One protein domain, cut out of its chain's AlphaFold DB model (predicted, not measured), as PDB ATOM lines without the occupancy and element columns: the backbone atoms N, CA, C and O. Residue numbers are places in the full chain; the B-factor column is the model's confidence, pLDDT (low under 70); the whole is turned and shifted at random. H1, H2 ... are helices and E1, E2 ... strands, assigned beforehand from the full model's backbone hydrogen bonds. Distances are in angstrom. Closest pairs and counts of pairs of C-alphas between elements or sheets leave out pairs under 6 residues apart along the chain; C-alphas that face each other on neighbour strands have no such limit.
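What this domain is: This is residues 3 to 155 of the 461 residues of the protein "Predicted ATP-binding protein involved in virulence" of Klebsiella pneumoniae (UniProt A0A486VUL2). A five-stranded antiparallel sheet is crossed on one face by one long helix, H2, with the short helix H5 over the same face; the other face has no named helix on it. Long loops run out from the sheet, H1 lies off beyond the edge strand E2, and residues 140 to 148, which include H4, stick out. The printed part has 153 residues, with the order E1 E2 H1 H2 H3 E3 E4 E5 H4 H5 along the chain and E2 E1 E3 E4 E5 across the sheet. The class is mixed, helices and strands, with under half of the residues in named elements. The whole is compact, with a radius of gyration of the C-alphas of 17.0 A and spans of 46 by 42 by 24 A.

How they stand to each other: E1, residues 3 to 8, and E2, residues 21 to 24, form a hairpin, with N 8 and O 21 2.8 A apart. H1, residues 28 to 36, is only just not on the sheet, with 4 pairs of C-alphas within 10 A. H2, residues 54 to 72, is on the sheet at a height of 10.3 A, in two layers, a helix over one face of a sheet. It runs across the strands, at 89 degrees to E5, residues 128 to 131, on the local plane. H3, residues 80 to 83, is close to but not clearly touching H2; their closest C-alphas, of Ile 70 and Leu 82, are 7.0 A apart. E3, residues 94 to 101, is antiparallel to E1, with N 7 and O 95 2.8 A apart. E3, E4, residues 114 to 121, and E5 form a meander, each strand the antiparallel neighbour of the one before; N 96 and O 119 are 2.8 A apart, as are N 130 and O 118. H4, residues 141 to 144, and H5, residues 149 to 153, meet only through their link. H5 is on the same face as H2, at a height of 8.3 A; the closest C-alphas of H5 and E3, of Leu 153 and Ile 100, are 6.4 A apart. Every O i to N i+4 pair is within hydrogen-bond range in H1 and H5, and 14 of 15 in H2; H3 and H4 are too short for such a pair.

Where its parts are: E1 begins at C-alpha 3 (-31.275, 36.614, -19.285) and measures 14.7 A. H2 measures 27.8 A from C-alpha 54 (-46.366, 36.451, -21.298) to C-alpha 72. E3 measures 22.8 A and E4 22.9 A. H5 ends at C-alpha 153 (-22.214, 27.495, -18.871).

The domain as a whole: The C-alphas farthest apart, of Asn 50 and Asp 142, are 51.0 A apart. The printed part has no cut. The links E1 to E2, H1 to H2 and E3 to E4 are long. Mean pLDDT of the printed part is 83.8; residues 38 to 42, 84 to 88, 110 and 138 to 149 are under 70.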
ATOM      1  N   LEU A   3     -30.861  36.582 -17.873       93.94
ATOM      2  CA  LEU A   3     -31.275  36.614 -19.285       93.94
ATOM      3  C   LEU A   3     -31.001  37.996 -19.899       93.94
ATOM      4  O   LEU A   3     -31.250  39.012 -19.250       93.94
ATOM      5  N   LEU A   4     -30.505  38.045 -21.133       95.00
ATOM      6  CA  LEU A   4     -30.214  39.297 -21.839       95.00
ATOM      7  C   LEU A   4     -31.171  39.507 -23.006       95.00
ATOM      8  O   LEU A   4     -31.829  40.543 -23.081       95.00
ATOM      9  N   ARG A   5     -31.288  38.509 -23.885       96.75
ATOM     10  CA  ARG A   5     -32.049  38.621 -25.129       96.75
ATOM     11  C   ARG A   5     -32.629  37.276 -25.536       96.75
ATOM     12  O   ARG A   5     -31.945  36.267 -25.440       96.75
ATOM     13  N   LEU A   6     -33.864  37.271 -26.021       97.94
ATOM     14  CA  LEU A   6     -34.462  36.137 -26.723       97.94
ATOM     15  C   LEU A   6     -34.954  36.613 -28.084       97.94
ATOM     16  O   LEU A   6     -35.652  37.622 -28.157       97.94
ATOM     17  N   LYS A   7     -34.664  35.849 -29.133       98.25
ATOM     18  CA  LYS A   7     -35.239  36.031 -30.460       98.25
ATOM     19  C   LYS A   7     -35.792  34.716 -30.994       98.25
ATOM     20  O   LYS A   7     -35.101  33.701 -30.982       98.25
ATOM     21  N   ILE A   8     -37.029  34.739 -31.479       97.88
ATOM     22  CA  ILE A   8     -37.665  33.606 -32.154       97.88
ATOM     23  C   ILE A   8     -37.517  33.811 -33.656       97.88
ATOM     24  O   ILE A   8     -38.145  34.695 -34.235       97.88
ATOM     25  N   SER A   9     -36.680  32.988 -34.279       96.06
ATOM     26  CA  SER A   9     -36.425  33.004 -35.726       96.06
ATOM     27  C   SER A   9     -37.150  31.863 -36.454       96.06
ATOM     28  O   SER A   9     -36.987  31.687 -37.659       96.06
ATOM     29  N   ASP A  10     -37.956  31.087 -35.725       94.44
ATOM     30  CA  ASP A  10     -38.824  30.036 -36.245       94.44
ATOM     31  C   ASP A  10     -39.808  30.625 -37.273       94.44
ATOM     32  O   ASP A  10     -40.580  31.521 -36.914       94.44
ATOM     33  N   PRO A  11     -39.824  30.147 -38.534       93.06
ATOM     34  CA  PRO A  11     -40.745  30.640 -39.558       93.06
ATOM     35  C   PRO A  11     -42.222  30.525 -39.166       93.06
ATOM     36  O   PRO A  11     -43.027  31.360 -39.575       93.06
ATOM     37  N   SER A  12     -42.576  29.520 -38.359       92.31
ATOM     38  CA  SER A  12     -43.931  29.325 -37.832       92.31
ATOM     39  C   SER A  12     -44.212  30.138 -36.561       92.31
ATOM     40  O   SER A  12     -45.346  30.179 -36.080       92.31
ATOM     41  N   GLY A  13     -43.196  30.831 -36.040       92.88
ATOM     42  CA  GLY A  13     -43.207  31.438 -34.719       92.88
ATOM     43  C   GLY A  13     -43.169  30.392 -33.603       92.88
ATOM     44  O   GLY A  13     -42.932  29.208 -33.815       92.88
ATOM     45  N   PHE A  14     -43.421  30.842 -32.380       91.38
ATOM     46  CA  PHE A  14     -43.636  29.989 -31.221       91.38
ATOM     47  C   PHE A  14     -44.930  30.411 -30.530       91.38
ATOM     48  O   PHE A  14     -44.972  31.402 -29.795       91.38
ATOM     49  N   ARG A  15     -46.010  29.659 -30.765       89.12
ATOM     50  CA  ARG A  15     -47.354  29.972 -30.246       89.12
ATOM     51  C   ARG A  15     -47.798  31.370 -30.691       89.12
ATOM     52  O   ARG A  15     -48.002  31.588 -31.876       89.12
ATOM     53  N   SER A  16     -47.953  32.319 -29.762       90.12
ATOM     54  CA  SER A  16     -48.283  33.713 -30.096       90.12
ATOM     55  C   SER A  16     -47.060  34.599 -30.355       90.12
ATOM     56  O   SER A  16     -47.238  35.797 -30.562       90.12
ATOM     57  N   LEU A  17     -45.838  34.073 -30.246       93.06
ATOM     58  CA  LEU A  17     -44.612  34.810 -30.545       93.06
ATOM     59  C   LEU A  17     -44.329  34.661 -32.047       93.06
ATOM     60  O   LEU A  17     -44.031  33.551 -32.483       93.06
ATOM     61  N   PRO A  18     -44.461  35.717 -32.863       95.31
ATOM     62  CA  PRO A  18     -44.259  35.606 -34.306       95.31
ATOM     63  C   PRO A  18     -42.787  35.363 -34.668       95.31
ATOM     64  O   PRO A  18     -41.883  35.618 -33.871       95.31
ATOM     65  N   CYS A  19     -42.543  34.931 -35.907       96.69
ATOM     66  CA  CYS A  19     -41.203  34.953 -36.494       96.69
ATOM     67  C   CYS A  19     -40.617  36.375 -36.427       96.69
ATOM     68  O   CYS A  19     -41.290  37.353 -36.760       96.69
ATOM     69  N   GLY A  20     -39.371  36.488 -35.970       95.81
ATOM     70  CA  GLY A  20     -38.698  37.760 -35.728       95.81
ATOM     71  C   GLY A  20     -39.056  38.421 -34.395       95.81
ATOM     72  O   GLY A  20     -38.583  39.526 -34.143       95.81
ATOM     73  N   PHE A  21     -39.862  37.781 -33.533       97.12
ATOM     74  CA  PHE A  21     -40.070  38.265 -32.168       97.12
ATOM     75  C   PHE A  21     -38.728  38.371 -31.450       97.12
ATOM     76  O   PHE A  21     -37.968  37.406 -31.423       97.12
ATOM     77  N   GLU A  22     -38.465  39.518 -30.835       97.38
ATOM     78  CA  GLU A  22     -37.218  39.798 -30.139       97.38
ATOM     79  C   GLU A  22     -37.511  40.568 -28.853       97.38
ATOM     80  O   GLU A  22     -38.265  41.544 -28.848       97.38
ATOM     81  N   HIS A  23     -36.935  40.111 -27.746       95.25
ATOM     82  CA  HIS A  23     -37.124  40.709 -26.434       95.25
ATOM     83  C   HIS A  23     -35.791  40.863 -25.714       95.25
ATOM     84  O   HIS A  23     -35.023  39.908 -25.611       95.25
ATOM     85  N   TYR A  24     -35.560  42.059 -25.176       95.00
ATOM     86  CA  TYR A  24     -34.413  42.392 -24.339       95.00
ATOM     87  C   TYR A  24     -34.882  42.465 -22.889       95.00
ATOM     88  O   TYR A  24     -35.743  43.275 -22.553       95.00
ATOM     89  N   PHE A  25     -34.333  41.600 -22.040       92.44
ATOM     90  CA  PHE A  25     -34.752  41.477 -20.639       92.44
ATOM     91  C   PHE A  25     -34.160  42.574 -19.749       92.44
ATOM     92  O   PHE A  25     -34.657  42.806 -18.652       92.44
ATOM     93  N   ARG A  26     -33.071  43.213 -20.185       89.62
ATOM     94  CA  ARG A  26     -32.344  44.231 -19.421       89.62
ATOM     95  C   ARG A  26     -31.866  45.331 -20.348       89.62
ATOM     96  O   ARG A  26     -31.398  45.042 -21.451       89.62
ATOM     97  N   THR A  27     -31.949  46.574 -19.887       87.38
ATOM     98  CA  THR A  27     -31.192  47.661 -20.508       87.38
ATOM     99  C   THR A  27     -29.726  47.579 -20.078       87.38
ATOM    100  O   THR A  27     -29.381  46.890 -19.117       87.38
ATOM    101  N   GLU A  28     -28.845  48.280 -20.789       86.88
ATOM    102  CA  GLU A  28     -27.425  48.345 -20.427       86.88
ATOM    103  C   GLU A  28     -27.223  48.953 -19.028       86.88
ATOM    104  O   GLU A  28     -26.392  48.469 -18.262       86.88
ATOM    105  N   TRP A  29     -28.045  49.944 -18.666       84.94
ATOM    106  CA  TRP A  29     -28.026  50.580 -17.350       84.94
ATOM    107  C   TRP A  29     -28.466  49.624 -16.236       84.94
ATOM    108  O   TRP A  29     -27.729  49.438 -15.268       84.94
ATOM    109  N   ASP A  30     -29.623  48.967 -16.397       85.12
ATOM    110  CA  ASP A  30     -30.144  48.025 -15.392       85.12
ATOM    111  C   ASP A  30     -29.163  46.873 -15.167       85.12
ATOM    112  O   ASP A  30     -28.931  46.445 -14.040       85.12
ATOM    113  N   LEU A  31     -28.546  46.388 -16.250       86.81
ATOM    114  CA  LEU A  31     -27.553  45.330 -16.172       86.81
ATOM    115  C   LEU A  31     -26.307  45.781 -15.400       86.81
ATOM    116  O   LEU A  31     -25.817  45.021 -14.572       86.81
ATOM    117  N   GLN A  32     -25.795  46.988 -15.643       86.00
ATOM    118  CA  GLN A  32     -24.647  47.511 -14.895       86.00
ATOM    119  C   GLN A  32     -24.964  47.652 -13.403       86.00
ATOM    120  O   GLN A  32     -24.162  47.237 -12.569       86.00
ATOM    121  N   GLU A  33     -26.135  48.186 -13.055       84.69
ATOM    122  CA  GLU A  33     -26.574  48.297 -11.662       84.69
ATOM    123  C   GLU A  33     -26.669  46.915 -10.997       84.69
ATOM    124  O   GLU A  33     -26.090  46.685  -9.937       84.69
ATOM    125  N   GLU A  34     -27.308  45.962 -11.672       84.62
ATOM    126  CA  GLU A  34     -27.456  44.580 -11.224       84.62
ATOM    127  C   GLU A  34     -26.139  43.796 -11.088       84.62
ATOM    128  O   GLU A  34     -26.101  42.806 -10.355       84.62
ATOM    129  N   LEU A  35     -25.106  44.144 -11.859       84.56
ATOM    130  CA  LEU A  35     -23.780  43.520 -11.785       84.56
ATOM    131  C   LEU A  35     -22.908  44.154 -10.693       84.56
ATOM    132  O   LEU A  35     -22.019  43.489 -10.170       84.56
ATOM    133  N   ASN A  36     -23.176  45.415 -10.343       79.88
ATOM    134  CA  ASN A  36     -22.513  46.128  -9.250       79.88
ATOM    135  C   ASN A  36     -23.119  45.802  -7.876       79.88
ATOM    136  O   ASN A  36     -22.481  46.024  -6.848       79.88
ATOM    137  N   GLN A  37     -24.348  45.284  -7.838       73.50
ATOM    138  CA  GLN A  37     -24.951  44.761  -6.618       73.50
ATOM    139  C   GLN A  37     -24.336  43.395  -6.276       73.50
ATOM    140  O   GLN A  37     -24.363  42.464  -7.076       73.50
ATOM    141  N   HIS A  38     -23.824  43.249  -5.050       59.91
ATOM    142  CA  HIS A  38     -23.368  41.955  -4.514       59.91
ATOM    143  C   HIS A  38     -24.527  40.971  -4.252       59.91
ATOM    144  O   HIS A  38     -24.302  39.804  -3.939       59.91
ATOM    145  N   GLU A  39     -25.765  41.447  -4.368       60.16
ATOM    146  CA  GLU A  39     -26.998  40.730  -4.077       60.16
ATOM    147  C   GLU A  39     -27.458  39.902  -5.300       60.16
ATOM    148  O   GLU A  39     -27.791  40.431  -6.358       60.16
ATOM    149  N   GLY A  40     -27.452  38.568  -5.175       58.25
ATOM    150  CA  GLY A  40     -27.564  37.629  -6.306       58.25
ATOM    151  C   GLY A  40     -28.957  37.437  -6.929       58.25
ATOM    152  O   GLY A  40     -29.073  36.745  -7.946       58.25
ATOM    153  N   PHE A  41     -30.018  38.028  -6.366       66.62
ATOM    154  CA  PHE A  41     -31.397  37.815  -6.816       66.62
ATOM    155  C   PHE A  41     -31.925  39.003  -7.636       66.62
ATOM    156  O   PHE A  41     -32.254  40.051  -7.094       66.62
ATOM    157  N   ALA A  42     -32.044  38.819  -8.956       69.88
ATOM    158  CA  ALA A  42     -32.477  39.856  -9.899       69.88
ATOM    159  C   ALA A  42     -33.698  39.401 -10.728       69.88
ATOM    160  O   ALA A  42     -33.543  38.930 -11.866       69.88
ATOM    161  N   PRO A  43     -34.913  39.469 -10.156       75.81
ATOM    162  CA  PRO A  43     -36.120  38.997 -10.817       75.81
ATOM    163  C   PRO A  43     -36.516  39.924 -11.967       75.81
ATOM    164  O   PRO A  43     -36.552  41.143 -11.822       75.81
ATOM    165  N   PHE A  44     -36.908  39.332 -13.092       81.38
ATOM    166  CA  PHE A  44     -37.537  40.057 -14.191       81.38
ATOM    167  C   PHE A  44     -39.045  39.809 -14.176       81.38
ATOM    168  O   PHE A  44     -39.496  38.665 -14.271       81.38
ATOM    169  N   VAL A  45     -39.841  40.874 -14.055       81.25
ATOM    170  CA  VAL A  45     -41.303  40.770 -13.974       81.25
ATOM    171  C   VAL A  45     -41.930  41.058 -15.335       81.25
ATOM    172  O   VAL A  45     -41.958  42.192 -15.802       81.25
ATOM    173  N   CYS A  46     -42.522  40.029 -15.941       77.00
ATOM    174  CA  CYS A  46     -43.352  40.186 -17.133       77.00
ATOM    175  C   CYS A  46     -44.755  40.681 -16.739       77.00
ATOM    176  O   CYS A  46     -45.577  39.896 -16.262       77.00
ATOM    177  N   ALA A  47     -45.061  41.961 -16.968       78.62
ATOM    178  CA  ALA A  47     -46.389  42.542 -16.741       78.62
ATOM    179  C   ALA A  47     -47.060  42.951 -18.063       78.62
ATOM    180  O   ALA A  47     -46.406  43.394 -19.001       78.62
ATOM    181  N   GLY A  48     -48.381  42.778 -18.162       78.62
ATOM    182  CA  GLY A  48     -49.143  43.116 -19.369       78.62
ATOM    183  C   GLY A  48     -50.553  42.521 -19.373       78.62
ATOM    184  O   GLY A  48     -50.839  41.629 -18.565       78.62
ATOM    185  N   PRO A  49     -51.437  42.959 -20.286       79.62
ATOM    186  CA  PRO A  49     -52.825  42.499 -20.347       79.62
ATOM    187  C   PRO A  49     -52.929  40.992 -20.622       79.62
ATOM    188  O   PRO A  49     -52.004  40.366 -21.150       79.62
ATOM    189  N   ASN A  50     -54.049  40.374 -20.248       78.06
ATOM    190  CA  ASN A  50     -54.297  38.960 -20.547       78.06
ATOM    191  C   ASN A  50     -54.227  38.712 -22.065       78.06
ATOM    192  O   ASN A  50     -54.677  39.539 -22.850       78.06
ATOM    193  N   GLY A  51     -53.621  37.594 -22.473       78.12
ATOM    194  CA  GLY A  51     -53.422  37.263 -23.891       78.12
ATOM    195  C   GLY A  51     -52.198  37.905 -24.559       78.12
ATOM    196  O   GLY A  51     -51.893  37.557 -25.691       78.12
ATOM    197  N   SER A  52     -51.426  38.757 -23.871       83.38
ATOM    198  CA  SER A  52     -50.244  39.430 -24.450       83.38
ATOM    199  C   SER A  52     -49.013  38.534 -24.698       83.38
ATOM    200  O   SER A  52     -47.924  39.053 -24.904       83.38
ATOM    201  N   GLY A  53     -49.133  37.207 -24.585       84.88
ATOM    202  CA  GLY A  53     -48.023  36.270 -24.821       84.88
ATOM    203  C   GLY A  53     -47.019  36.079 -23.672       84.88
ATOM    204  O   GLY A  53     -46.007  35.417 -23.869       84.88
ATOM    205  N   LYS A  54     -47.281  36.594 -22.459       87.44
ATOM    206  CA  LYS A  54     -46.366  36.451 -21.298       87.44
ATOM    207  C   LYS A  54     -46.026  34.997 -20.956       87.44
ATOM    208  O   LYS A  54     -44.865  34.681 -20.736       87.44
ATOM    209  N   SER A  55     -47.029  34.120 -20.920       86.50
ATOM    210  CA  SER A  55     -46.808  32.689 -20.664       86.50
ATOM    211  C   SER A  55     -46.012  32.039 -21.795       86.50
ATOM    212  O   SER A  55     -45.050  31.331 -21.525       86.50
ATOM    213  N   ASN A  56     -46.314  32.397 -23.048       89.75
ATOM    214  CA  ASN A  56     -45.605  31.884 -24.220       89.75
ATOM    215  C   ASN A  56     -44.112  32.264 -24.211       89.75
ATOM    216  O   ASN A  56     -43.294  31.484 -24.686       89.75
ATOM    217  N   LEU A  57     -43.739  33.420 -23.644       92.31
ATOM    218  CA  LEU A  57     -42.335  33.791 -23.425       92.31
ATOM    219  C   LEU A  57     -41.637  32.848 -22.432       92.31
ATOM    220  O   LEU A  57     -40.540  32.368 -22.710       92.31
ATOM    221  N   LEU A  58     -42.274  32.552 -21.293       92.06
ATOM    222  CA  LEU A  58     -41.739  31.596 -20.313       92.06
ATOM    223  C   LEU A  58     -41.646  30.183 -20.899       92.06
ATOM    224  O   LEU A  58     -40.676  29.472 -20.663       92.06
ATOM    225  N   GLU A  59     -42.628  29.787 -21.701       90.62
ATOM    226  CA  GLU A  59     -42.645  28.494 -22.382       90.62
ATOM    227  C   GLU A  59     -41.578  28.376 -23.460       90.62
ATOM    228  O   GLU A  59     -40.989  27.308 -23.599       90.62
ATOM    229  N   ALA A  60     -41.300  29.451 -24.202       94.06
ATOM    230  CA  ALA A  60     -40.213  29.466 -25.174       94.06
ATOM    231  C   ALA A  60     -38.873  29.226 -24.470       94.06
ATOM    232  O   ALA A  60     -38.089  28.389 -24.908       94.06
ATOM    233  N   LEU A  61     -38.645  29.889 -23.331       95.62
ATOM    234  CA  LEU A  61     -37.463  29.652 -22.500       95.62
ATOM    235  C   LEU A  61     -37.419  28.201 -21.998       95.62
ATOM    236  O   LEU A  61     -36.399  27.538 -22.163       95.62
ATOM    237  N   ALA A  62     -38.520  27.681 -21.448       94.56
ATOM    238  CA  ALA A  62     -38.591  26.296 -20.981       94.56
ATOM    239  C   ALA A  62     -38.306  25.286 -22.107       94.56
ATOM    240  O   ALA A  62     -37.568  24.326 -21.901       94.56
ATOM    241  N   ALA A  63     -38.840  25.519 -23.308       93.19
ATOM    242  CA  ALA A  63     -38.614  24.677 -24.477       93.19
ATOM    243  C   ALA A  63     -37.159  24.733 -24.968       93.19
ATOM    244  O   ALA A  63     -36.590  23.698 -25.307       93.19
ATOM    245  N   ILE A  64     -36.529  25.912 -24.961       95.06
ATOM    246  CA  ILE A  64     -35.111  26.072 -25.315       95.06
ATOM    247  C   ILE A  64     -34.216  25.322 -24.321       95.06
ATOM    248  O   ILE A  64     -33.351  24.550 -24.734       95.06
ATOM    249  N   PHE A  65     -34.446  25.493 -23.016       95.12
ATOM    250  CA  PHE A  65     -33.676  24.782 -21.992       95.12
ATOM    251  C   PHE A  65     -33.931  23.277 -21.999       95.12
ATOM    252  O   PHE A  65     -33.010  22.512 -21.747       95.12
ATOM    253  N   PHE A  66     -35.131  22.834 -22.365       93.50
ATOM    254  CA  PHE A  66     -35.417  21.418 -22.585       93.50
ATOM    255  C   PHE A  66     -34.610  20.830 -23.746       93.50
ATOM    256  O   PHE A  66     -34.047  19.748 -23.606       93.50
ATOM    257  N   GLN A  67     -34.489  21.552 -24.865       91.88
ATOM    258  CA  GLN A  67     -33.646  21.114 -25.982       91.88
ATOM    259  C   GLN A  67     -32.165  21.023 -25.584       91.88
ATOM    260  O   GLN A  67     -31.490  20.075 -25.976       91.88
ATOM    261  N   LEU A  68     -31.663  21.972 -24.785       91.62
ATOM    262  CA  LEU A  68     -30.302  21.913 -24.234       91.62
ATOM    263  C   LEU A  68     -30.120  20.724 -23.280       91.62
ATOM    264  O   LEU A  68     -29.097  20.047 -23.331       91.62
ATOM    265  N   GLU A  69     -31.118  20.450 -22.442       91.31
ATOM    266  CA  GLU A  69     -31.055  19.382 -21.446       91.31
ATOM    267  C   GLU A  69     -31.028  17.990 -22.086       91.31
ATOM    268  O   GLU A  69     -30.238  17.147 -21.670       91.31
ATOM    269  N   ILE A  70     -31.810  17.763 -23.145       89.44
ATOM    270  CA  ILE A  70     -31.795  16.502 -23.908       89.44
ATOM    271  C   ILE A  70     -30.401  16.190 -24.464       89.44
ATOM    272  O   ILE A  70     -29.995  15.031 -24.486       89.44
ATOM    273  N   LEU A  71     -29.657  17.210 -24.906       85.25
ATOM    274  CA  LEU A  71     -28.299  17.024 -25.427       85.25
ATOM    275  C   LEU A  71     -27.288  16.667 -24.329       85.25
ATOM    276  O   LEU A  71     -26.253  16.073 -24.630       85.25
ATOM    277  N   ARG A  72     -27.572  17.050 -23.080       86.75
ATOM    278  CA  ARG A  72     -26.696  16.848 -21.922       86.75
ATOM    279  C   ARG A  72     -26.937  15.500 -21.242       86.75
ATOM    280  O   ARG A  72     -25.982  14.845 -20.836       86.75
ATOM    281  N   VAL A  73     -28.203  15.115 -21.090       85.44
ATOM    282  CA  VAL A  73     -28.618  13.910 -20.364       85.44
ATOM    283  C   VAL A  73     -28.100  12.638 -21.047       85.44
ATOM    284  O   VAL A  73     -28.089  12.528 -22.276       85.44
ATOM    285  N   ARG A  74     -27.674  11.645 -20.252       83.38
ATOM    286  CA  ARG A  74     -27.148  10.378 -20.788       83.38
ATOM    287  C   ARG A  74     -28.164   9.658 -21.670       83.38
ATOM    288  O   ARG A  74     -29.312   9.423 -21.298       83.38
ATOM    289  N   ARG A  75     -27.674   9.163 -22.806       85.06
ATOM    290  CA  ARG A  75     -28.484   8.402 -23.768       85.06
ATOM    291  C   ARG A  75     -29.006   7.069 -23.234       85.06
ATOM    292  O   ARG A  75     -29.996   6.580 -23.752       85.06
ATOM    293  N   SER A  76     -28.374   6.489 -22.212       85.12
ATOM    294  CA  SER A  76     -28.737   5.163 -21.690       85.12
ATOM    295  C   SER A  76     -30.151   5.089 -21.108       85.12
ATOM    296  O   SER A  76     -30.733   4.015 -21.095       85.12
ATOM    297  N   PHE A  77     -30.688   6.209 -20.618       88.19
ATOM    298  CA  PHE A  77     -32.042   6.285 -20.057       88.19
ATOM    299  C   PHE A  77     -32.915   7.343 -20.742       88.19
ATOM    300  O   PHE A  77     -34.077   7.522 -20.382       88.19
ATOM    301  N   LEU A  78     -32.375   8.060 -21.730       90.19
ATOM    302  CA  LEU A  78     -33.155   8.993 -22.528       90.19
ATOM    303  C   LEU A  78     -34.058   8.186 -23.484       90.19
ATOM    304  O   LEU A  78     -33.539   7.355 -24.224       90.19
ATOM    305  N   PRO A  79     -35.377   8.416 -23.527       87.31
ATOM    306  CA  PRO A  79     -36.279   7.719 -24.443       87.31
ATOM    307  C   PRO A  79     -35.851   7.866 -25.908       87.31
ATOM    308  O   PRO A  79     -35.462   8.957 -26.324       87.31
ATOM    309  N   GLU A  80     -35.990   6.814 -26.723       86.38
ATOM    310  CA  GLU A  80     -35.589   6.825 -28.146       86.38
ATOM    311  C   GLU A  80     -36.198   8.003 -28.927       86.38
ATOM    312  O   GLU A  80     -35.536   8.645 -29.740       86.38
ATOM    313  N   VAL A  81     -37.447   8.352 -28.600       83.88
ATOM    314  CA  VAL A  81     -38.201   9.484 -29.165       83.88
ATOM    315  C   VAL A  81     -37.664  10.870 -28.783       83.88
ATOM    316  O   VAL A  81     -38.216  11.874 -29.212       83.88
ATOM    317  N   LEU A  82     -36.646  10.953 -27.932       85.88
ATOM    318  CA  LEU A  82     -35.917  12.185 -27.627       85.88
ATOM    319  C   LEU A  82     -34.450  12.103 -28.072       85.88
ATOM    320  O   LEU A  82     -33.767  13.123 -28.082       85.88
ATOM    321  N   GLN A  83     -33.958  10.917 -28.451       82.62
ATOM    322  CA  GLN A  83     -32.577  10.720 -28.903       82.62
ATOM    323  C   GLN A  83     -32.360  11.109 -30.372       82.62
ATOM    324  O   GLN A  83     -31.224  11.400 -30.757       82.62
ATOM    325  N   SER A  84     -33.402  11.069 -31.210       69.81
ATOM    326  CA  SER A  84     -33.235  11.307 -32.645       69.81
ATOM    327  C   SER A  84     -33.011  12.793 -32.958       69.81
ATOM    328  O   SER A  84     -33.580  13.684 -32.329       69.81
ATOM    329  N   THR A  85     -32.166  13.080 -33.947       57.53
ATOM    330  CA  THR A  85     -31.869  14.454 -34.383       57.53
ATOM    331  C   THR A  85     -32.960  15.062 -35.266       57.53
ATOM    332  O   THR A  85     -32.927  16.265 -35.504       57.53
ATOM    333  N   ASP A  86     -33.932  14.257 -35.709       55.28
ATOM    334  CA  ASP A  86     -35.023  14.648 -36.617       55.28
ATOM    335  C   ASP A  86     -36.222  15.284 -35.891       55.28
ATOM    336  O   ASP A  86     -37.280  15.511 -36.479       55.28
ATOM    337  N   HIS A  87     -36.104  15.559 -34.591       61.16
ATOM    338  CA  HIS A  87     -37.191  16.186 -33.854       61.16
ATOM    339  C   HIS A  87     -37.239  17.697 -34.108       61.16
ATOM    340  O   HIS A  87     -36.405  18.463 -33.612       61.16
ATOM    341  N   ASP A  88     -38.317  18.130 -34.765       65.44
ATOM    342  CA  ASP A  88     -38.793  19.517 -34.797       65.44
ATOM    343  C   ASP A  88     -39.331  19.941 -33.414       65.44
ATOM    344  O   ASP A  88     -40.488  20.331 -33.240       65.44
ATOM    345  N   LEU A  89     -38.488  19.839 -32.377       83.75
ATOM    346  CA  LEU A  89     -38.760  20.448 -31.082       83.75
ATOM    347  C   LEU A  89     -38.880  21.955 -31.306       83.75
ATOM    348  O   LEU A  89     -37.893  22.627 -31.615       83.75
ATOM    349  N   SER A  90     -40.103  22.459 -31.169       86.12
ATOM    350  CA  SER A  90     -40.400  23.882 -31.276       86.12
ATOM    351  C   SER A  90     -39.859  24.630 -30.044       86.12
ATOM    352  O   SER A  90     -40.006  24.130 -28.923       86.12
ATOM    353  N   PRO A  91     -39.248  25.817 -30.207       92.06
ATOM    354  CA  PRO A  91     -38.973  26.474 -31.488       92.06
ATOM    355  C   PRO A  91     -37.850  25.773 -32.269       92.06
ATOM    356  O   PRO A  91     -36.830  25.387 -31.692       92.06
ATOM    357  N   ILE A  92     -38.024  25.643 -33.589       92.62
ATOM    358  CA  ILE A  92     -37.015  25.042 -34.478       92.62
ATOM    359  C   ILE A  92     -35.897  26.023 -34.846       92.62
ATOM    360  O   ILE A  92     -34.837  25.597 -35.299       92.62
ATOM    361  N   SER A  93     -36.099  27.327 -34.618       94.75
ATOM    362  CA  SER A  93     -35.041  28.331 -34.733       94.75
ATOM    363  C   SER A  93     -35.197  29.482 -33.738       94.75
ATOM    364  O   SER A  93     -36.280  30.046 -33.565       94.75
ATOM    365  N   PHE A  94     -34.102  29.828 -33.062       97.25
ATOM    366  CA  PHE A  94     -34.065  30.858 -32.025       97.25
ATOM    367  C   PHE A  94     -32.632  31.325 -31.736       97.25
ATOM    368  O   PHE A  94     -31.666  30.639 -32.068       97.25
ATOM    369  N   GLU A  95     -32.517  32.470 -31.066       98.12
ATOM    370  CA  GLU A  95     -31.293  32.990 -30.450       98.12
ATOM    371  C   GLU A  95     -31.607  33.357 -28.988       98.12
ATOM    372  O   GLU A  95     -32.646  33.956 -28.706       98.12
ATOM    373  N   LEU A  96     -30.732  33.005 -28.051       98.19
ATOM    374  CA  LEU A  96     -30.871  33.292 -26.627       98.19
ATOM    375  C   LEU A  96     -29.517  33.709 -26.053       98.19
ATOM    376  O   LEU A  96     -28.576  32.924 -26.059       98.19
ATOM    377  N   ASP A  97     -29.451  34.908 -25.485       97.56
ATOM    378  CA  ASP A  97     -28.259  35.431 -24.823       97.56
ATOM    379  C   ASP A  97     -28.500  35.571 -23.319       97.56
ATOM    380  O   ASP A  97     -29.555  36.052 -22.882       97.56
ATOM    381  N   TYR A  98     -27.511  35.199 -22.510       95.81
ATOM    382  CA  TYR A  98     -27.554  35.365 -21.060       95.81
ATOM    383  C   TYR A  98     -26.164  35.502 -20.435       95.81
ATOM    384  O   TYR A  98     -25.145  35.186 -21.047       95.81
ATOM    385  N   LEU A  99     -26.140  35.960 -19.184       93.75
ATOM    386  CA  LEU A  99     -24.983  35.869 -18.306       93.75
ATOM    387  C   LEU A  99     -25.163  34.743 -17.292       93.75
ATOM    388  O   LEU A  99     -26.224  34.598 -16.668       93.75
ATOM    389  N   ILE A 100     -24.101  33.988 -17.066       92.12
ATOM    390  CA  ILE A 100     -24.035  32.981 -16.013       92.12
ATOM    391  C   ILE A 100     -22.767  33.166 -15.191       92.12
ATOM    392  O   ILE A 100     -21.725  33.561 -15.710       92.12
ATOM    393  N   ARG A 101     -22.885  32.939 -13.882       89.50
ATOM    394  CA  ARG A 101     -21.769  33.073 -12.960       89.50
ATOM    395  C   ARG A 101     -20.930  31.801 -13.038       89.50
ATOM    396  O   ARG A 101     -21.417  30.736 -12.669       89.50
ATOM    397  N   VAL A 102     -19.698  31.899 -13.513       88.38
ATOM    398  CA  VAL A 102     -18.773  30.756 -13.623       88.38
ATOM    399  C   VAL A 102     -18.334  30.335 -12.216       88.38
ATOM    400  O   VAL A 102     -18.149  31.232 -11.411       88.38
ATOM    401  N   PRO A 103     -18.182  29.063 -11.824       84.56
ATOM    402  CA  PRO A 103     -17.692  28.719 -10.478       84.56
ATOM    403  C   PRO A 103     -16.273  29.248 -10.209       84.56
ATOM    404  O   PRO A 103     -15.493  29.397 -11.146       84.56
ATOM    405  N   GLU A 104     -15.936  29.551  -8.949       82.19
ATOM    406  CA  GLU A 104     -14.649  30.177  -8.582       82.19
ATOM    407  C   GLU A 104     -13.433  29.347  -9.006       82.19
ATOM    408  O   GLU A 104     -12.431  29.922  -9.420       82.19
ATOM    409  N   GLU A 105     -13.538  28.015  -8.994       78.75
ATOM    410  CA  GLU A 105     -12.474  27.109  -9.449       78.75
ATOM    411  C   GLU A 105     -12.102  27.258 -10.937       78.75
ATOM    412  O   GLU A 105     -11.019  26.838 -11.338       78.75
ATOM    413  N   PHE A 106     -12.968  27.878 -11.750       77.62
ATOM    414  CA  PHE A 106     -12.735  28.152 -13.173       77.62
ATOM    415  C   PHE A 106     -12.454  29.638 -13.447       77.62
ATOM    416  O   PHE A 106     -12.459  30.067 -14.603       77.62
ATOM    417  N   ARG A 107     -12.250  30.452 -12.401       77.12
ATOM    418  CA  ARG A 107     -11.939  31.881 -12.525       77.12
ATOM    419  C   ARG A 107     -10.481  32.159 -12.184       77.12
ATOM    420  O   ARG A 107      -9.896  31.555 -11.289       77.12
ATOM    421  N   ILE A 108      -9.929  33.186 -12.826       74.25
ATOM    422  CA  ILE A 108      -8.711  33.843 -12.347       74.25
ATOM    423  C   ILE A 108      -9.039  34.552 -11.032       74.25
ATOM    424  O   ILE A 108     -10.104  35.159 -10.904       74.25
ATOM    425  N   SER A 109      -8.120  34.533 -10.068       72.38
ATOM    426  CA  SER A 109      -8.262  35.325  -8.842       72.38
ATOM    427  C   SER A 109      -8.451  36.812  -9.176       72.38
ATOM    428  O   SER A 109      -7.602  37.420  -9.824       72.38
ATOM    429  N   GLY A 110      -9.590  37.389  -8.771       69.81
ATOM    430  CA  GLY A 110      -9.968  38.771  -9.101       69.81
ATOM    431  C   GLY A 110     -10.395  39.003 -10.558       69.81
ATOM    432  O   GLY A 110     -10.539  40.153 -10.966       69.81
ATOM    433  N   GLY A 111     -10.569  37.933 -11.342       75.75
ATOM    434  CA  GLY A 111     -11.020  37.975 -12.730       75.75
ATOM    435  C   GLY A 111     -12.535  38.121 -12.882       75.75
ATOM    436  O   GLY A 111     -13.282  38.277 -11.914       75.75
ATOM    437  N   GLN A 112     -12.998  38.062 -14.130       83.69
ATOM    438  CA  GLN A 112     -14.413  38.204 -14.455       83.69
ATOM    439  C   GLN A 112     -15.242  37.056 -13.859       83.69
ATOM    440  O   GLN A 112     -14.852  35.894 -13.910       83.69
ATOM    441  N   GLU A 113     -16.410  37.368 -13.292       87.94
ATOM    442  CA  GLU A 113     -17.303  36.342 -12.728       87.94
ATOM    443  C   GLU A 113     -18.362  35.849 -13.718       87.94
ATOM    444  O   GLU A 113     -18.874  34.733 -13.592       87.94
ATOM    445  N   TRP A 114     -18.721  36.697 -14.684       90.88
ATOM    446  CA  TRP A 114     -19.871  36.505 -15.561       90.88
ATOM    447  C   TRP A 114     -19.435  36.106 -16.968       90.88
ATOM    448  O   TRP A 114     -18.843  36.901 -17.707       90.88
ATOM    449  N   ALA A 115     -19.769  34.874 -17.348       91.94
ATOM    450  CA  ALA A 115     -19.668  34.402 -18.718       91.94
ATOM    451  C   ALA A 115     -20.886  34.875 -19.510       91.94
ATOM    452  O   ALA A 115     -22.028  34.666 -19.095       91.94
ATOM    453  N   LYS A 116     -20.636  35.488 -20.665       94.62
ATOM    454  CA  LYS A 116     -21.648  35.796 -21.667       94.62
ATOM    455  C   LYS A 116     -21.807  34.592 -22.581       94.62
ATOM    456  O   LYS A 116     -20.866  34.205 -23.272       94.62
ATOM    457  N   VAL A 117     -23.005  34.024 -22.582       95.38
ATOM    458  CA  VAL A 117     -23.348  32.844 -23.369       95.38
ATOM    459  C   VAL A 117     -24.395  33.211 -24.404       95.38
ATOM    460  O   VAL A 117     -25.413  33.819 -24.072       95.38
ATOM    461  N   SER A 118     -24.136  32.807 -25.643       96.69
ATOM    462  CA  SER A 118     -25.081  32.883 -26.753       96.69
ATOM    463  C   SER A 118     -25.458  31.471 -27.173       96.69
ATOM    464  O   SER A 118     -24.583  30.668 -27.486       96.69
ATOM    465  N   VAL A 119     -26.750  31.168 -27.175       95.88
ATOM    466  CA  VAL A 119     -27.339  29.898 -27.607       95.88
ATOM    467  C   VAL A 119     -28.149  30.156 -28.866       95.88
ATOM    468  O   VAL A 119     -28.916  31.114 -28.916       95.88
ATOM    469  N   TRP A 120     -28.025  29.308 -29.879       96.00
ATOM    470  CA  TRP A 120     -28.838  29.434 -31.083       96.00
ATOM    471  C   TRP A 120     -29.160  28.085 -31.714       96.00
ATOM    472  O   TRP A 120     -28.479  27.080 -31.495       96.00
ATOM    473  N   LYS A 121     -30.213  28.089 -32.529       93.81
ATOM    474  CA  LYS A 121     -30.620  26.973 -33.381       93.81
ATOM    475  C   LYS A 121     -31.083  27.522 -34.726       93.81
ATOM    476  O   LYS A 121     -31.890  28.454 -34.767       93.81
ATOM    477  N   ASN A 122     -30.593  26.938 -35.814       92.25
ATOM    478  CA  ASN A 122     -31.130  27.168 -37.155       92.25
ATOM    479  C   ASN A 122     -32.033  25.999 -37.557       92.25
ATOM    480  O   ASN A 122     -31.911  24.898 -37.023       92.25
ATOM    481  N   ASN A 123     -32.921  26.239 -38.522       89.62
ATOM    482  CA  ASN A 123     -33.796  25.195 -39.046       89.62
ATOM    483  C   ASN A 123     -32.973  24.000 -39.569       89.62
ATOM    484  O   ASN A 123     -32.038  24.192 -40.347       89.62
ATOM    485  N   GLY A 124     -33.322  22.789 -39.133       84.94
ATOM    486  CA  GLY A 124     -32.616  21.551 -39.473       84.94
ATOM    487  C   GLY A 124     -31.280  21.333 -38.749       84.94
ATOM    488  O   GLY A 124     -30.600  20.351 -39.030       84.94
ATOM    489  N   GLU A 125     -30.882  22.216 -37.825       87.69
ATOM    490  CA  GLU A 125     -29.664  22.060 -37.022       87.69
ATOM    491  C   GLU A 125     -29.976  21.743 -35.549       87.69
ATOM    492  O   GLU A 125     -31.014  22.122 -35.002       87.69
ATOM    493  N   SER A 126     -29.038  21.081 -34.864       85.75
ATOM    494  CA  SER A 126     -29.062  20.956 -33.401       85.75
ATOM    495  C   SER A 126     -28.734  22.288 -32.721       85.75
ATOM    496  O   SER A 126     -28.010  23.119 -33.274       85.75
ATOM    497  N   VAL A 127     -29.230  22.471 -31.493       89.25
ATOM    498  CA  VAL A 127     -28.907  23.641 -30.663       89.25
ATOM    499  C   VAL A 127     -27.399  23.709 -30.412       89.25
ATOM    500  O   VAL A 127     -26.763  22.695 -30.121       89.25
ATOM    501  N   ARG A 128     -26.830  24.911 -30.507       89.19
ATOM    502  CA  ARG A 128     -25.424  25.203 -30.202       89.19
ATOM    503  C   ARG A 128     -25.338  26.350 -29.208       89.19
ATOM    504  O   ARG A 128     -26.266  27.148 -29.090       89.19
ATOM    505  N   PHE A 129     -24.215  26.442 -28.508       90.88
ATOM    506  CA  PHE A 129     -23.919  27.571 -27.638       90.88
ATOM    507  C   PHE A 129     -22.444  27.960 -27.719       90.88
ATOM    508  O   PHE A 129     -21.597  27.161 -28.115       90.88
ATOM    509  N   HIS A 130     -22.148  29.204 -27.355       90.25
ATOM    510  CA  HIS A 130     -20.810  29.777 -27.393       90.25
ATOM    511  C   HIS A 130     -20.559  30.660 -26.169       90.25
ATOM    512  O   HIS A 130     -21.406  31.476 -25.800       90.25
ATOM    513  N   TRP A 131     -19.378  30.505 -25.566       91.25
ATOM    514  CA  TRP A 131     -18.856  31.403 -24.540       91.25
ATOM    515  C   TRP A 131     -18.201  32.612 -25.212       91.25
ATOM    516  O   TRP A 131     -17.057  32.555 -25.652       91.25
ATOM    517  N   VAL A 132     -18.943  33.714 -25.291       91.75
ATOM    518  CA  VAL A 132     -18.580  34.903 -26.078       91.75
ATOM    519  C   VAL A 132     -17.321  35.584 -25.555       91.75
ATOM    520  O   VAL A 132     -16.482  36.027 -26.331       91.75
ATOM    521  N   ASN A 133     -17.197  35.696 -24.237       89.69
ATOM    522  CA  ASN A 133     -16.097  36.390 -23.577       89.69
ATOM    523  C   ASN A 133     -15.124  35.415 -22.899       89.69
ATOM    524  O   ASN A 133     -14.604  35.692 -21.822       89.69
ATOM    525  N   GLN A 134     -14.899  34.255 -23.519       86.12
ATOM    526  CA  GLN A 134     -13.982  33.240 -22.997       86.12
ATOM    527  C   GLN A 134     -12.556  33.777 -22.801       86.12
ATOM    528  O   GLN A 134     -11.892  33.383 -21.854       86.12
ATOM    529  N   SER A 135     -12.101  34.707 -23.648       82.88
ATOM    530  CA  SER A 135     -10.774  35.333 -23.539       82.88
ATOM    531  C   SER A 135     -10.517  36.026 -22.198       82.88
ATOM    532  O   SER A 135      -9.362  36.235 -21.841       82.88
ATOM    533  N   ASP A 136     -11.577  36.383 -21.469       83.19
ATOM    534  CA  ASP A 136     -11.489  37.079 -20.181       83.19
ATOM    535  C   ASP A 136     -11.253  36.103 -19.007       83.19
ATOM    536  O   ASP A 136     -11.022  36.526 -17.874       83.19
ATOM    537  N   PHE A 137     -11.319  34.795 -19.270       77.00
ATOM    538  CA  PHE A 137     -11.132  33.714 -18.311       77.00
ATOM    539  C   PHE A 137      -9.918  32.908 -18.775       77.00
ATOM    540  O   PHE A 137     -10.024  32.183 -19.760       77.00
ATOM    541  N   ASP A 138      -8.771  33.057 -18.097       63.94
ATOM    542  CA  ASP A 138      -7.482  32.385 -18.377       63.94
ATOM    543  C   ASP A 138      -7.618  30.871 -18.168       63.94
ATOM    544  O   ASP A 138      -7.184  30.278 -17.184       63.94
ATOM    545  N   THR A 139      -8.350  30.259 -19.086       57.44
ATOM    546  CA  THR A 139      -8.626  28.842 -19.181       57.44
ATOM    547  C   THR A 139      -7.728  28.324 -20.286       57.44
ATOM    548  O   THR A 139      -7.838  28.733 -21.443       57.44
ATOM    549  N   ASN A 140      -6.800  27.432 -19.933       53.91
ATOM    550  CA  ASN A 140      -5.974  26.749 -20.922       53.91
ATOM    551  C   ASN A 140      -6.899  26.060 -21.926       53.91
ATOM    552  O   ASN A 140      -7.642  25.153 -21.549       53.91
ATOM    553  N   ALA A 141      -6.831  26.450 -23.201       49.53
ATOM    554  CA  ALA A 141      -7.645  25.858 -24.262       49.53
ATOM    555  C   ALA A 141      -7.561  24.315 -24.270       49.53
ATOM    556  O   ALA A 141      -8.544  23.658 -24.587       49.53
ATOM    557  N   ASP A 142      -6.441  23.727 -23.832       44.59
ATOM    558  CA  ASP A 142      -6.251  22.273 -23.732       44.59
ATOM    559  C   ASP A 142      -6.951  21.598 -22.526       44.59
ATOM    560  O   ASP A 142      -7.280  20.412 -22.595       44.59
ATOM    561  N   GLU A 143      -7.239  22.319 -21.433       49.91
ATOM    562  CA  GLU A 143      -8.086  21.815 -20.330       49.91
ATOM    563  C   GLU A 143      -9.583  21.967 -20.647       49.91
ATOM    564  O   GLU A 143     -10.415  21.210 -20.140       49.91
ATOM    565  N   VAL A 144      -9.917  22.874 -21.574       48.06
ATOM    566  CA  VAL A 144     -11.282  23.163 -22.037       48.06
ATOM    567  C   VAL A 144     -11.907  21.995 -22.813       48.06
ATOM    568  O   VAL A 144     -13.106  21.732 -22.689       48.06
ATOM    569  N   PHE A 145     -11.101  21.228 -23.553       39.88
ATOM    570  CA  PHE A 145     -11.575  20.143 -24.426       39.88
ATOM    571  C   PHE A 145     -11.882  18.810 -23.724       39.88
ATOM    572  O   PHE A 145     -12.354  17.880 -24.377       39.88
ATOM    573  N   LYS A 146     -11.685  18.691 -22.402       48.22
ATOM    574  CA  LYS A 146     -11.997  17.453 -21.654       48.22
ATOM    575  C   LYS A 146     -13.478  17.292 -21.261       48.22
ATOM    576  O   LYS A 146     -13.818  16.322 -20.594       48.22
ATOM    577  N   GLY A 147     -14.362  18.187 -21.720       46.34
ATOM    578  CA  GLY A 147     -15.821  17.984 -21.695       46.34
ATOM    579  C   GLY A 147     -16.617  18.728 -20.612       46.34
ATOM    580  O   GLY A 147     -17.825  18.544 -20.550       46.34
ATOM    581  N   SER A 148     -16.006  19.597 -19.797       56.06
ATOM    582  CA  SER A 148     -16.662  20.202 -18.613       56.06
ATOM    583  C   SER A 148     -17.294  21.591 -18.809       56.06
ATOM    584  O   SER A 148     -17.945  22.104 -17.900       56.06
ATOM    585  N   HIS A 149     -17.131  22.231 -19.971       64.44
ATOM    586  CA  HIS A 149     -17.540  23.634 -20.139       64.44
ATOM    587  C   HIS A 149     -19.047  23.809 -20.351       64.44
ATOM    588  O   HIS A 149     -19.627  24.797 -19.908       64.44
ATOM    589  N   ALA A 150     -19.711  22.835 -20.979       70.88
ATOM    590  CA  ALA A 150     -21.165  22.852 -21.126       70.88
ATOM    591  C   ALA A 150     -21.866  22.896 -19.759       70.88
ATOM    592  O   ALA A 150     -22.831  23.635 -19.572       70.88
ATOM    593  N   ASP A 151     -21.340  22.151 -18.785       79.50
ATOM    594  CA  ASP A 151     -21.960  22.018 -17.474       79.50
ATOM    595  C   ASP A 151     -21.906  23.303 -16.645       79.50
ATOM    596  O   ASP A 151     -22.865  23.563 -15.914       79.50
ATOM    597  N   ILE A 152     -20.835  24.100 -16.778       85.81
ATOM    598  CA  ILE A 152     -20.654  25.372 -16.053       85.81
ATOM    599  C   ILE A 152     -21.314  26.566 -16.757       85.81
ATOM    600  O   ILE A 152     -21.572  27.586 -16.120       85.81
ATOM    601  N   LEU A 153     -21.579  26.449 -18.064       89.38
ATOM    602  CA  LEU A 153     -22.214  27.495 -18.871       89.38
ATOM    603  C   LEU A 153     -23.741  27.364 -18.931       89.38
ATOM    604  O   LEU A 153     -24.414  28.312 -19.326       89.38
ATOM    605  N   LEU A 154     -24.295  26.232 -18.497       91.19
ATOM    606  CA  LEU A 154     -25.729  26.031 -18.305       91.19
ATOM    607  C   LEU A 154     -26.120  26.239 -16.834       91.19
ATOM    608  O   LEU A 154     -25.325  25.941 -15.939       91.19
ATOM    609  N   PRO A 155     -27.348  26.714 -16.549       92.19
ATOM    610  CA  PRO A 155     -27.821  26.831 -15.173       92.19
ATOM    611  C   PRO A 155     -27.781  25.470 -14.467       92.19
ATOM    612  O   PRO A 155     -27.973  24.427 -15.093       92.19
TER     613      PRO A 155